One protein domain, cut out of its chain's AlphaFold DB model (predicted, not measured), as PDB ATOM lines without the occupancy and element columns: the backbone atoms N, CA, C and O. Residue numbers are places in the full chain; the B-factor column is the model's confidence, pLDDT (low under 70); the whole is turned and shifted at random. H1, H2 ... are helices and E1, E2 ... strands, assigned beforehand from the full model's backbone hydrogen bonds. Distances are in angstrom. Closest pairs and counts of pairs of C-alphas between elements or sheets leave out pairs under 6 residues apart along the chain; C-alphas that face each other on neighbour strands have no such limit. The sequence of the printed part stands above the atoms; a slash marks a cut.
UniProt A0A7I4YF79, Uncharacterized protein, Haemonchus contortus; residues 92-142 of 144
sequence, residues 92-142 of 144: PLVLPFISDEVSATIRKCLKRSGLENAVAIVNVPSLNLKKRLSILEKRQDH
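AT A GLANCE: This is residues 92 to 142 of the 144 residues of an uncharacterized protein of Haemonchus contortus (UniProt A0A7I4YF79). Two parallel strands, E1 and E2, make a small body with H1 packed alongside E2, and an arm of residues 130 to 142, mostly H2, sticks out from it and makes the length. The 51 printed residues run E1, H1, E2, H2, a mixed class, only just extended, close to loose: radius of gyration of the C-alphas 14.9 A, spans 49 by 17 by 13 A.

IN THESE COORDINATES: E1, residues 92 to 96, begins at C-alpha 92 (-33.188, -7.455, -20.319). H1, residues 100 to 112, is 18.3 A long. E2 is residues 119 to 124. H2, residues 127 to 140, is 21.5 A long and ends at C-alpha 140 (-4.955, 11.991, -30.908).

HOW THE PARTS SIT: E1 and E2 are parallel at 29 degrees, with N 93 and O 120 2.8 A apart, within hydrogen-bond range. E1, H1 and E2 form a strand-helix-strand unit, parallel neighbour strands joined through a helix, with a right-handed crossover. The closest C-alphas of H1 and E2, Arg 107 and Ile 121, are 7.4 A apart. H2 is apart from E1 and H1. Every O i to N i+4 pair is within range in H1, 8 of 10 in H2.

THE WHOLE: The printed part has no cut and no long link. Residues 126 to 142 have pLDDT under 70.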
ATOM      1  N   PRO A  92     -34.024  -8.582 -19.921       82.25
ATOM      2  CA  PRO A  92     -33.188  -7.455 -20.319       82.25
ATOM      3  C   PRO A  92     -33.964  -6.127 -20.320       82.25
ATOM      4  O   PRO A  92     -34.974  -5.987 -21.009       82.25
ATOM      5  N   LEU A  93     -33.445  -5.122 -19.613       84.69
ATOM      6  CA  LEU A  93     -33.870  -3.725 -19.690       84.69
ATOM      7  C   LEU A  93     -32.911  -2.957 -20.607       84.69
ATOM      8  O   LEU A  93     -31.781  -2.642 -20.228       84.69
ATOM      9  N   VAL A  94     -33.364  -2.685 -21.828       81.69
ATOM     10  CA  VAL A  94     -32.553  -2.100 -22.905       81.69
ATOM     11  C   VAL A  94     -32.697  -0.588 -22.909       81.69
ATOM     12  O   VAL A  94     -33.794  -0.077 -23.127       81.69
ATOM     13  N   LEU A  95     -31.595   0.129 -22.704       81.25
ATOM     14  CA  LEU A  95     -31.600   1.586 -22.591       81.25
ATOM     15  C   LEU A  95     -30.481   2.185 -23.458       81.25
ATOM     16  O   LEU A  95     -29.389   1.614 -23.515       81.25
ATOM     17  N   PRO A  96     -30.701   3.332 -24.126       82.00
ATOM     18  CA  PRO A  96     -29.613   4.088 -24.734       82.00
ATOM     19  C   PRO A  96     -28.564   4.456 -23.681       82.00
ATOM     20  O   PRO A  96     -28.907   4.903 -22.588       82.00
ATOM     21  N   PHE A  97     -27.285   4.300 -24.009       82.81
ATOM     22  CA  PHE A  97     -26.202   4.723 -23.134       82.81
ATOM     23  C   PHE A  97     -26.172   6.253 -23.038       82.81
ATOM     24  O   PHE A  97     -25.923   6.934 -24.037       82.81
ATOM     25  N   ILE A  98     -26.428   6.769 -21.833       84.00
ATOM     26  CA  ILE A  98     -26.392   8.201 -21.505       84.00
ATOM     27  C   ILE A  98     -25.046   8.536 -20.853       84.00
ATOM     28  O   ILE A  98     -24.257   9.289 -21.417       84.00
ATOM     29  N   SER A  99     -24.775   7.943 -19.688       84.75
ATOM     30  CA  SER A  99     -23.501   8.028 -18.969       84.75
ATOM     31  C   SER A  99     -23.334   6.849 -18.004       84.75
ATOM     32  O   SER A  99     -24.298   6.130 -17.693       84.75
ATOM     33  N   ASP A 100     -22.114   6.653 -17.504       86.38
ATOM     34  CA  ASP A 100     -21.817   5.627 -16.500       86.38
ATOM     35  C   ASP A 100     -22.485   5.917 -15.154       86.38
ATOM     36  O   ASP A 100     -23.025   5.003 -14.532       86.38
ATOM     37  N   GLU A 101     -22.533   7.187 -14.745       93.00
ATOM     38  CA  GLU A 101     -23.192   7.638 -13.514       93.00
ATOM     39  C   GLU A 101     -24.696   7.326 -13.521       93.00
ATOM     40  O   GLU A 101     -25.232   6.739 -12.573       93.00
ATOM     41  N   VAL A 102     -25.380   7.644 -14.625       89.94
ATOM     42  CA  VAL A 102     -26.809   7.345 -14.792       89.94
ATOM     43  C   VAL A 102     -27.026   5.834 -14.771       89.94
ATOM     44  O   VAL A 102     -27.894   5.331 -14.060       89.94
ATOM     45  N   SER A 103     -26.177   5.084 -15.478       90.00
ATOM     46  CA  SER A 103     -26.252   3.620 -15.524       90.00
ATOM     47  C   SER A 103     -26.031   2.981 -14.144       90.00
ATOM     48  O   SER A 103     -26.710   2.019 -13.784       90.00
ATOM     49  N   ALA A 104     -25.104   3.517 -13.344       91.44
ATOM     50  CA  ALA A 104     -24.849   3.088 -11.970       91.44
ATOM     51  C   ALA A 104     -26.029   3.401 -11.039       91.44
ATOM     52  O   ALA A 104     -26.407   2.564 -10.218       91.44
ATOM     53  N   THR A 105     -26.659   4.562 -11.210       94.12
ATOM     54  CA  THR A 105     -27.839   4.962 -10.436       94.12
ATOM     55  C   THR A 105     -29.031   4.048 -10.717       94.12
ATOM     56  O   THR A 105     -29.692   3.594  -9.782       94.12
ATOM     57  N   ILE A 106     -29.262   3.690 -11.984       92.50
ATOM     58  CA  ILE A 106     -30.318   2.741 -12.370       92.50
ATOM     59  C   ILE A 106     -30.027   1.352 -11.782       92.50
ATOM     60  O   ILE A 106     -30.911   0.755 -11.169       92.50
ATOM     61  N   ARG A 107     -28.778   0.862 -11.868       91.31
ATOM     62  CA  ARG A 107     -28.354  -0.393 -11.211       91.31
ATOM     63  C   ARG A 107     -28.620  -0.372  -9.700       91.31
ATOM     64  O   ARG A 107     -29.158  -1.332  -9.155       91.31
ATOM     65  N   LYS A 108     -28.297   0.736  -9.026       94.62
ATOM     66  CA  LYS A 108     -28.546   0.924  -7.587       94.62
ATOM     67  C   LYS A 108     -30.041   0.927  -7.262       94.62
ATOM     68  O   LYS A 108     -30.435   0.384  -6.234       94.62
ATOM     69  N   CYS A 109     -30.868   1.508  -8.129       94.00
ATOM     70  CA  CYS A 109     -32.321   1.494  -7.987       94.00
ATOM     71  C   CYS A 109     -32.882   0.068  -8.083       94.00
ATOM     72  O   CYS A 109     -33.618  -0.346  -7.192       94.00
ATOM     73  N   LEU A 110     -32.445  -0.719  -9.077       91.81
ATOM     74  CA  LEU A 110     -32.845  -2.128  -9.223       91.81
ATOM     75  C   LEU A 110     -32.450  -2.987  -8.018       91.81
ATOM     76  O   LEU A 110     -33.216  -3.846  -7.591       91.81
ATOM     77  N   LYS A 111     -31.268  -2.737  -7.446       92.00
ATOM     78  CA  LYS A 111     -30.828  -3.400  -6.214       92.00
ATOM     79  C   LYS A 111     -31.740  -3.064  -5.035       92.00
ATOM     80  O   LYS A 111     -32.177  -3.955  -4.315       92.00
ATOM     81  N   ARG A 112     -32.082  -1.784  -4.858       94.00
ATOM     82  CA  ARG A 112     -32.985  -1.333  -3.784       94.00
ATOM     83  C   ARG A 112     -34.404  -1.884  -3.918       94.00
ATOM     84  O   ARG A 112     -35.066  -2.043  -2.900       94.00
ATOM     85  N   SER A 113     -34.865  -2.158  -5.136       92.44
ATOM     86  CA  SER A 113     -36.184  -2.741  -5.391       92.44
ATOM     87  C   SER A 113     -36.200  -4.275  -5.404       92.44
ATOM     88  O   SER A 113     -37.253  -4.854  -5.657       92.44
ATOM     89  N   GLY A 114     -35.065  -4.945  -5.162       90.56
ATOM     90  CA  GLY A 114     -34.970  -6.410  -5.178       90.56
ATOM     91  C   GLY A 114     -35.034  -7.040  -6.577       90.56
ATOM     92  O   GLY A 114     -35.243  -8.242  -6.703       90.56
ATOM     93  N   LEU A 115     -34.849  -6.254  -7.643       89.81
ATOM     94  CA  LEU A 115     -34.944  -6.712  -9.036       89.81
ATOM     95  C   LEU A 115     -33.595  -7.121  -9.649       89.81
ATOM     96  O   LEU A 115     -33.538  -7.492 -10.819       89.81
ATOM     97  N   GLU A 116     -32.505  -7.082  -8.886       85.50
ATOM     98  CA  GLU A 116     -31.137  -7.369  -9.351       85.50
ATOM     99  C   GLU A 116     -30.934  -8.780  -9.938       85.50
ATOM    100  O   GLU A 116     -30.070  -8.992 -10.796       85.50
ATOM    101  N   ASN A 117     -31.764  -9.739  -9.520       85.31
ATOM    102  CA  ASN A 117     -31.745 -11.116 -10.020       85.31
ATOM    103  C   ASN A 117     -32.787 -11.374 -11.112       85.31
ATOM    104  O   ASN A 117     -32.701 -12.384 -11.794       85.31
ATOM    105  N   ALA A 118     -33.736 -10.456 -11.306       84.12
ATOM    106  CA  ALA A 118     -34.796 -10.581 -12.299       84.12
ATOM    107  C   ALA A 118     -34.523  -9.748 -13.557       84.12
ATOM    108  O   ALA A 118     -35.001 -10.101 -14.631       84.12
ATOM    109  N   VAL A 119     -33.768  -8.649 -13.446       84.69
ATOM    110  CA  VAL A 119     -33.566  -7.676 -14.525       84.69
ATOM    111  C   VAL A 119     -32.079  -7.462 -14.808       84.69
ATOM    112  O   VAL A 119     -31.294  -7.185 -13.903       84.69
ATOM    113  N   ALA A 120     -31.693  -7.533 -16.082       84.88
ATOM    114  CA  ALA A 120     -30.346  -7.219 -16.557       84.88
ATOM    115  C   ALA A 120     -30.356  -5.922 -17.377       84.88
ATOM    116  O   ALA A 120     -31.047  -5.830 -18.388       84.88
ATOM    117  N   ILE A 121     -29.581  -4.910 -16.977       85.44
ATOM    118  CA  ILE A 121     -29.468  -3.660 -17.749       85.44
ATOM    119  C   ILE A 121     -28.546  -3.877 -18.949       85.44
ATOM    120  O   ILE A 121     -27.392  -4.270 -18.783       85.44
ATOM    121  N   VAL A 122     -29.039  -3.556 -20.147       84.19
ATOM    122  CA  VAL A 122     -28.274  -3.597 -21.397       84.19
ATOM    123  C   VAL A 122     -28.158  -2.183 -21.954       84.19
ATOM    124  O   VAL A 122     -29.124  -1.618 -22.470       84.19
ATOM    125  N   ASN A 123     -26.955  -1.620 -21.857       80.56
ATOM    126  CA  ASN A 123     -26.650  -0.297 -22.384       80.56
ATOM    127  C   ASN A 123     -26.352  -0.384 -23.878       80.56
ATOM    128  O   ASN A 123     -25.351  -0.964 -24.295       80.56
ATOM    129  N   VAL A 124     -27.212   0.227 -24.683       78.44
ATOM    130  CA  VAL A 124     -27.026   0.293 -26.126       78.44
ATOM    131  C   VAL A 124     -26.273   1.575 -26.466       78.44
ATOM    132  O   VAL A 124     -26.802   2.665 -26.230       78.44
ATOM    133  N   PRO A 125     -25.059   1.492 -27.031       72.81
ATOM    134  CA  PRO A 125     -24.331   2.681 -27.440       72.81
ATOM    135  C   PRO A 125     -25.168   3.471 -28.451       72.81
ATOM    136  O   PRO A 125     -25.719   2.905 -29.399       72.81
ATOM    137  N   SER A 126     -25.279   4.786 -28.253       67.88
ATOM    138  CA  SER A 126     -25.959   5.630 -29.236       67.88
ATOM    139  C   SER A 126     -25.239   5.517 -30.586       67.88
ATOM    140  O   SER A 126     -24.012   5.406 -30.638       67.88
ATOM    141  N   LEU A 127     -25.978   5.569 -31.700       62.59
ATOM    142  CA  LEU A 127     -25.391   5.515 -33.053       62.59
ATOM    143  C   LEU A 127     -24.310   6.594 -33.262       62.59
ATOM    144  O   LEU A 127     -23.371   6.418 -34.037       62.59
ATOM    145  N   ASN A 128     -24.414   7.691 -32.508       61.75
ATOM    146  CA  ASN A 128     -23.463   8.793 -32.511       61.75
ATOM    147  C   ASN A 128     -22.200   8.512 -31.686       61.75
ATOM    148  O   ASN A 128     -21.187   9.157 -31.935       61.75
ATOM    149  N   LEU A 129     -22.211   7.566 -30.740       64.56
ATOM    150  CA  LEU A 129     -21.051   7.252 -29.904       64.56
ATOM    151  C   LEU A 129     -19.913   6.649 -30.731       64.56
ATOM    152  O   LEU A 129     -18.791   7.127 -30.641       64.56
ATOM    153  N   LYS A 130     -20.207   5.689 -31.619       64.12
ATOM    154  CA  LYS A 130     -19.200   5.116 -32.532       64.12
ATOM    155  C   LYS A 130     -18.602   6.182 -33.456       64.12
ATOM    156  O   LYS A 130     -17.393   6.217 -33.649       64.12
ATOM    157  N   LYS A 131     -19.448   7.075 -33.985       63.91
ATOM    158  CA  LYS A 131     -19.026   8.202 -34.832       63.91
ATOM    159  C   LYS A 131     -18.198   9.232 -34.054       63.91
ATOM    160  O   LYS A 131     -17.278   9.807 -34.612       63.91
ATOM    161  N   ARG A 132     -18.516   9.489 -32.782       58.84
ATOM    162  CA  ARG A 132     -17.768  10.425 -31.927       58.84
ATOM    163  C   ARG A 132     -16.440   9.840 -31.458       58.84
ATOM    164  O   ARG A 132     -15.453  10.561 -31.482       58.84
ATOM    165  N   LEU A 133     -16.400   8.562 -31.089       63.53
ATOM    166  CA  LEU A 133     -15.167   7.875 -30.696       63.53
ATOM    167  C   LEU A 133     -14.178   7.805 -31.861       63.53
ATOM    168  O   LEU A 133     -13.023   8.161 -31.676       63.53
ATOM    169  N   SER A 134     -14.644   7.505 -33.080       64.38
ATOM    170  CA  SER A 134     -13.770   7.527 -34.259       64.38
ATOM    171  C   SER A 134     -13.273   8.928 -34.641       64.38
ATOM    172  O   SER A 134     -12.237   9.059 -35.286       64.38
ATOM    173  N   ILE A 135     -13.993   9.992 -34.262       60.50
ATOM    174  CA  ILE A 135     -13.538  11.382 -34.431       60.50
ATOM    175  C   ILE A 135     -12.508  11.762 -33.359       60.50
ATOM    176  O   ILE A 135     -11.606  12.543 -33.647       60.50
ATOM    177  N   LEU A 136     -12.637  11.243 -32.136       55.84
ATOM    178  CA  LEU A 136     -11.697  11.510 -31.044       55.84
ATOM    179  C   LEU A 136     -10.381  10.745 -31.214       55.84
ATOM    180  O   LEU A 136      -9.329  11.332 -30.997       55.84
ATOM    181  N   GLU A 137     -10.436   9.497 -31.680       59.47
ATOM    182  CA  GLU A 137      -9.255   8.686 -32.012       59.47
ATOM    183  C   GLU A 137      -8.392   9.394 -33.073       59.47
ATOM    184  O   GLU A 137      -7.218   9.667 -32.849       59.47
ATOM    185  N   LYS A 138      -9.022   9.906 -34.141       58.41
ATOM    186  CA  LYS A 138      -8.345  10.714 -35.174       58.41
ATOM    187  C   LYS A 138      -7.774  12.050 -34.691       58.41
ATOM    188  O   LYS A 138      -6.983  12.655 -35.407       58.41
ATOM    189  N   ARG A 139      -8.203  12.560 -33.533       55.72
ATOM    190  CA  ARG A 139      -7.657  13.799 -32.955       55.72
ATOM    191  C   ARG A 139      -6.415  13.550 -32.105       55.72
ATOM    192  O   ARG A 139      -5.655  14.492 -31.921       55.72
ATOM    193  N   GLN A 140      -6.195  12.330 -31.613       54.66
ATOM    194  CA  GLN A 140      -4.955  11.991 -30.908       54.66
ATOM    195  C   GLN A 140      -3.796  11.737 -31.887       54.66
ATOM    196  O   GLN A 140      -2.673  12.135 -31.598       54.66
ATOM    197  N   ASP A 141      -4.085  11.235 -33.090       55.47
ATOM    198  CA  ASP A 141      -3.082  10.967 -34.139       55.47
ATOM    199  C   ASP A 141      -2.550  12.226 -34.863       55.47
ATOM    200  O   ASP A 141      -1.790  12.117 -35.821       55.47
ATOM    201  N   HIS A 142      -2.983  13.434 -34.486       51.81
ATOM    202  CA  HIS A 142      -2.528  14.710 -35.074       51.81
ATOM    203  C   HIS A 142      -1.832  15.625 -34.046       51.81
ATOM    204  O   HIS A 142      -1.692  16.825 -34.273       51.81
TER     205      HIS A 142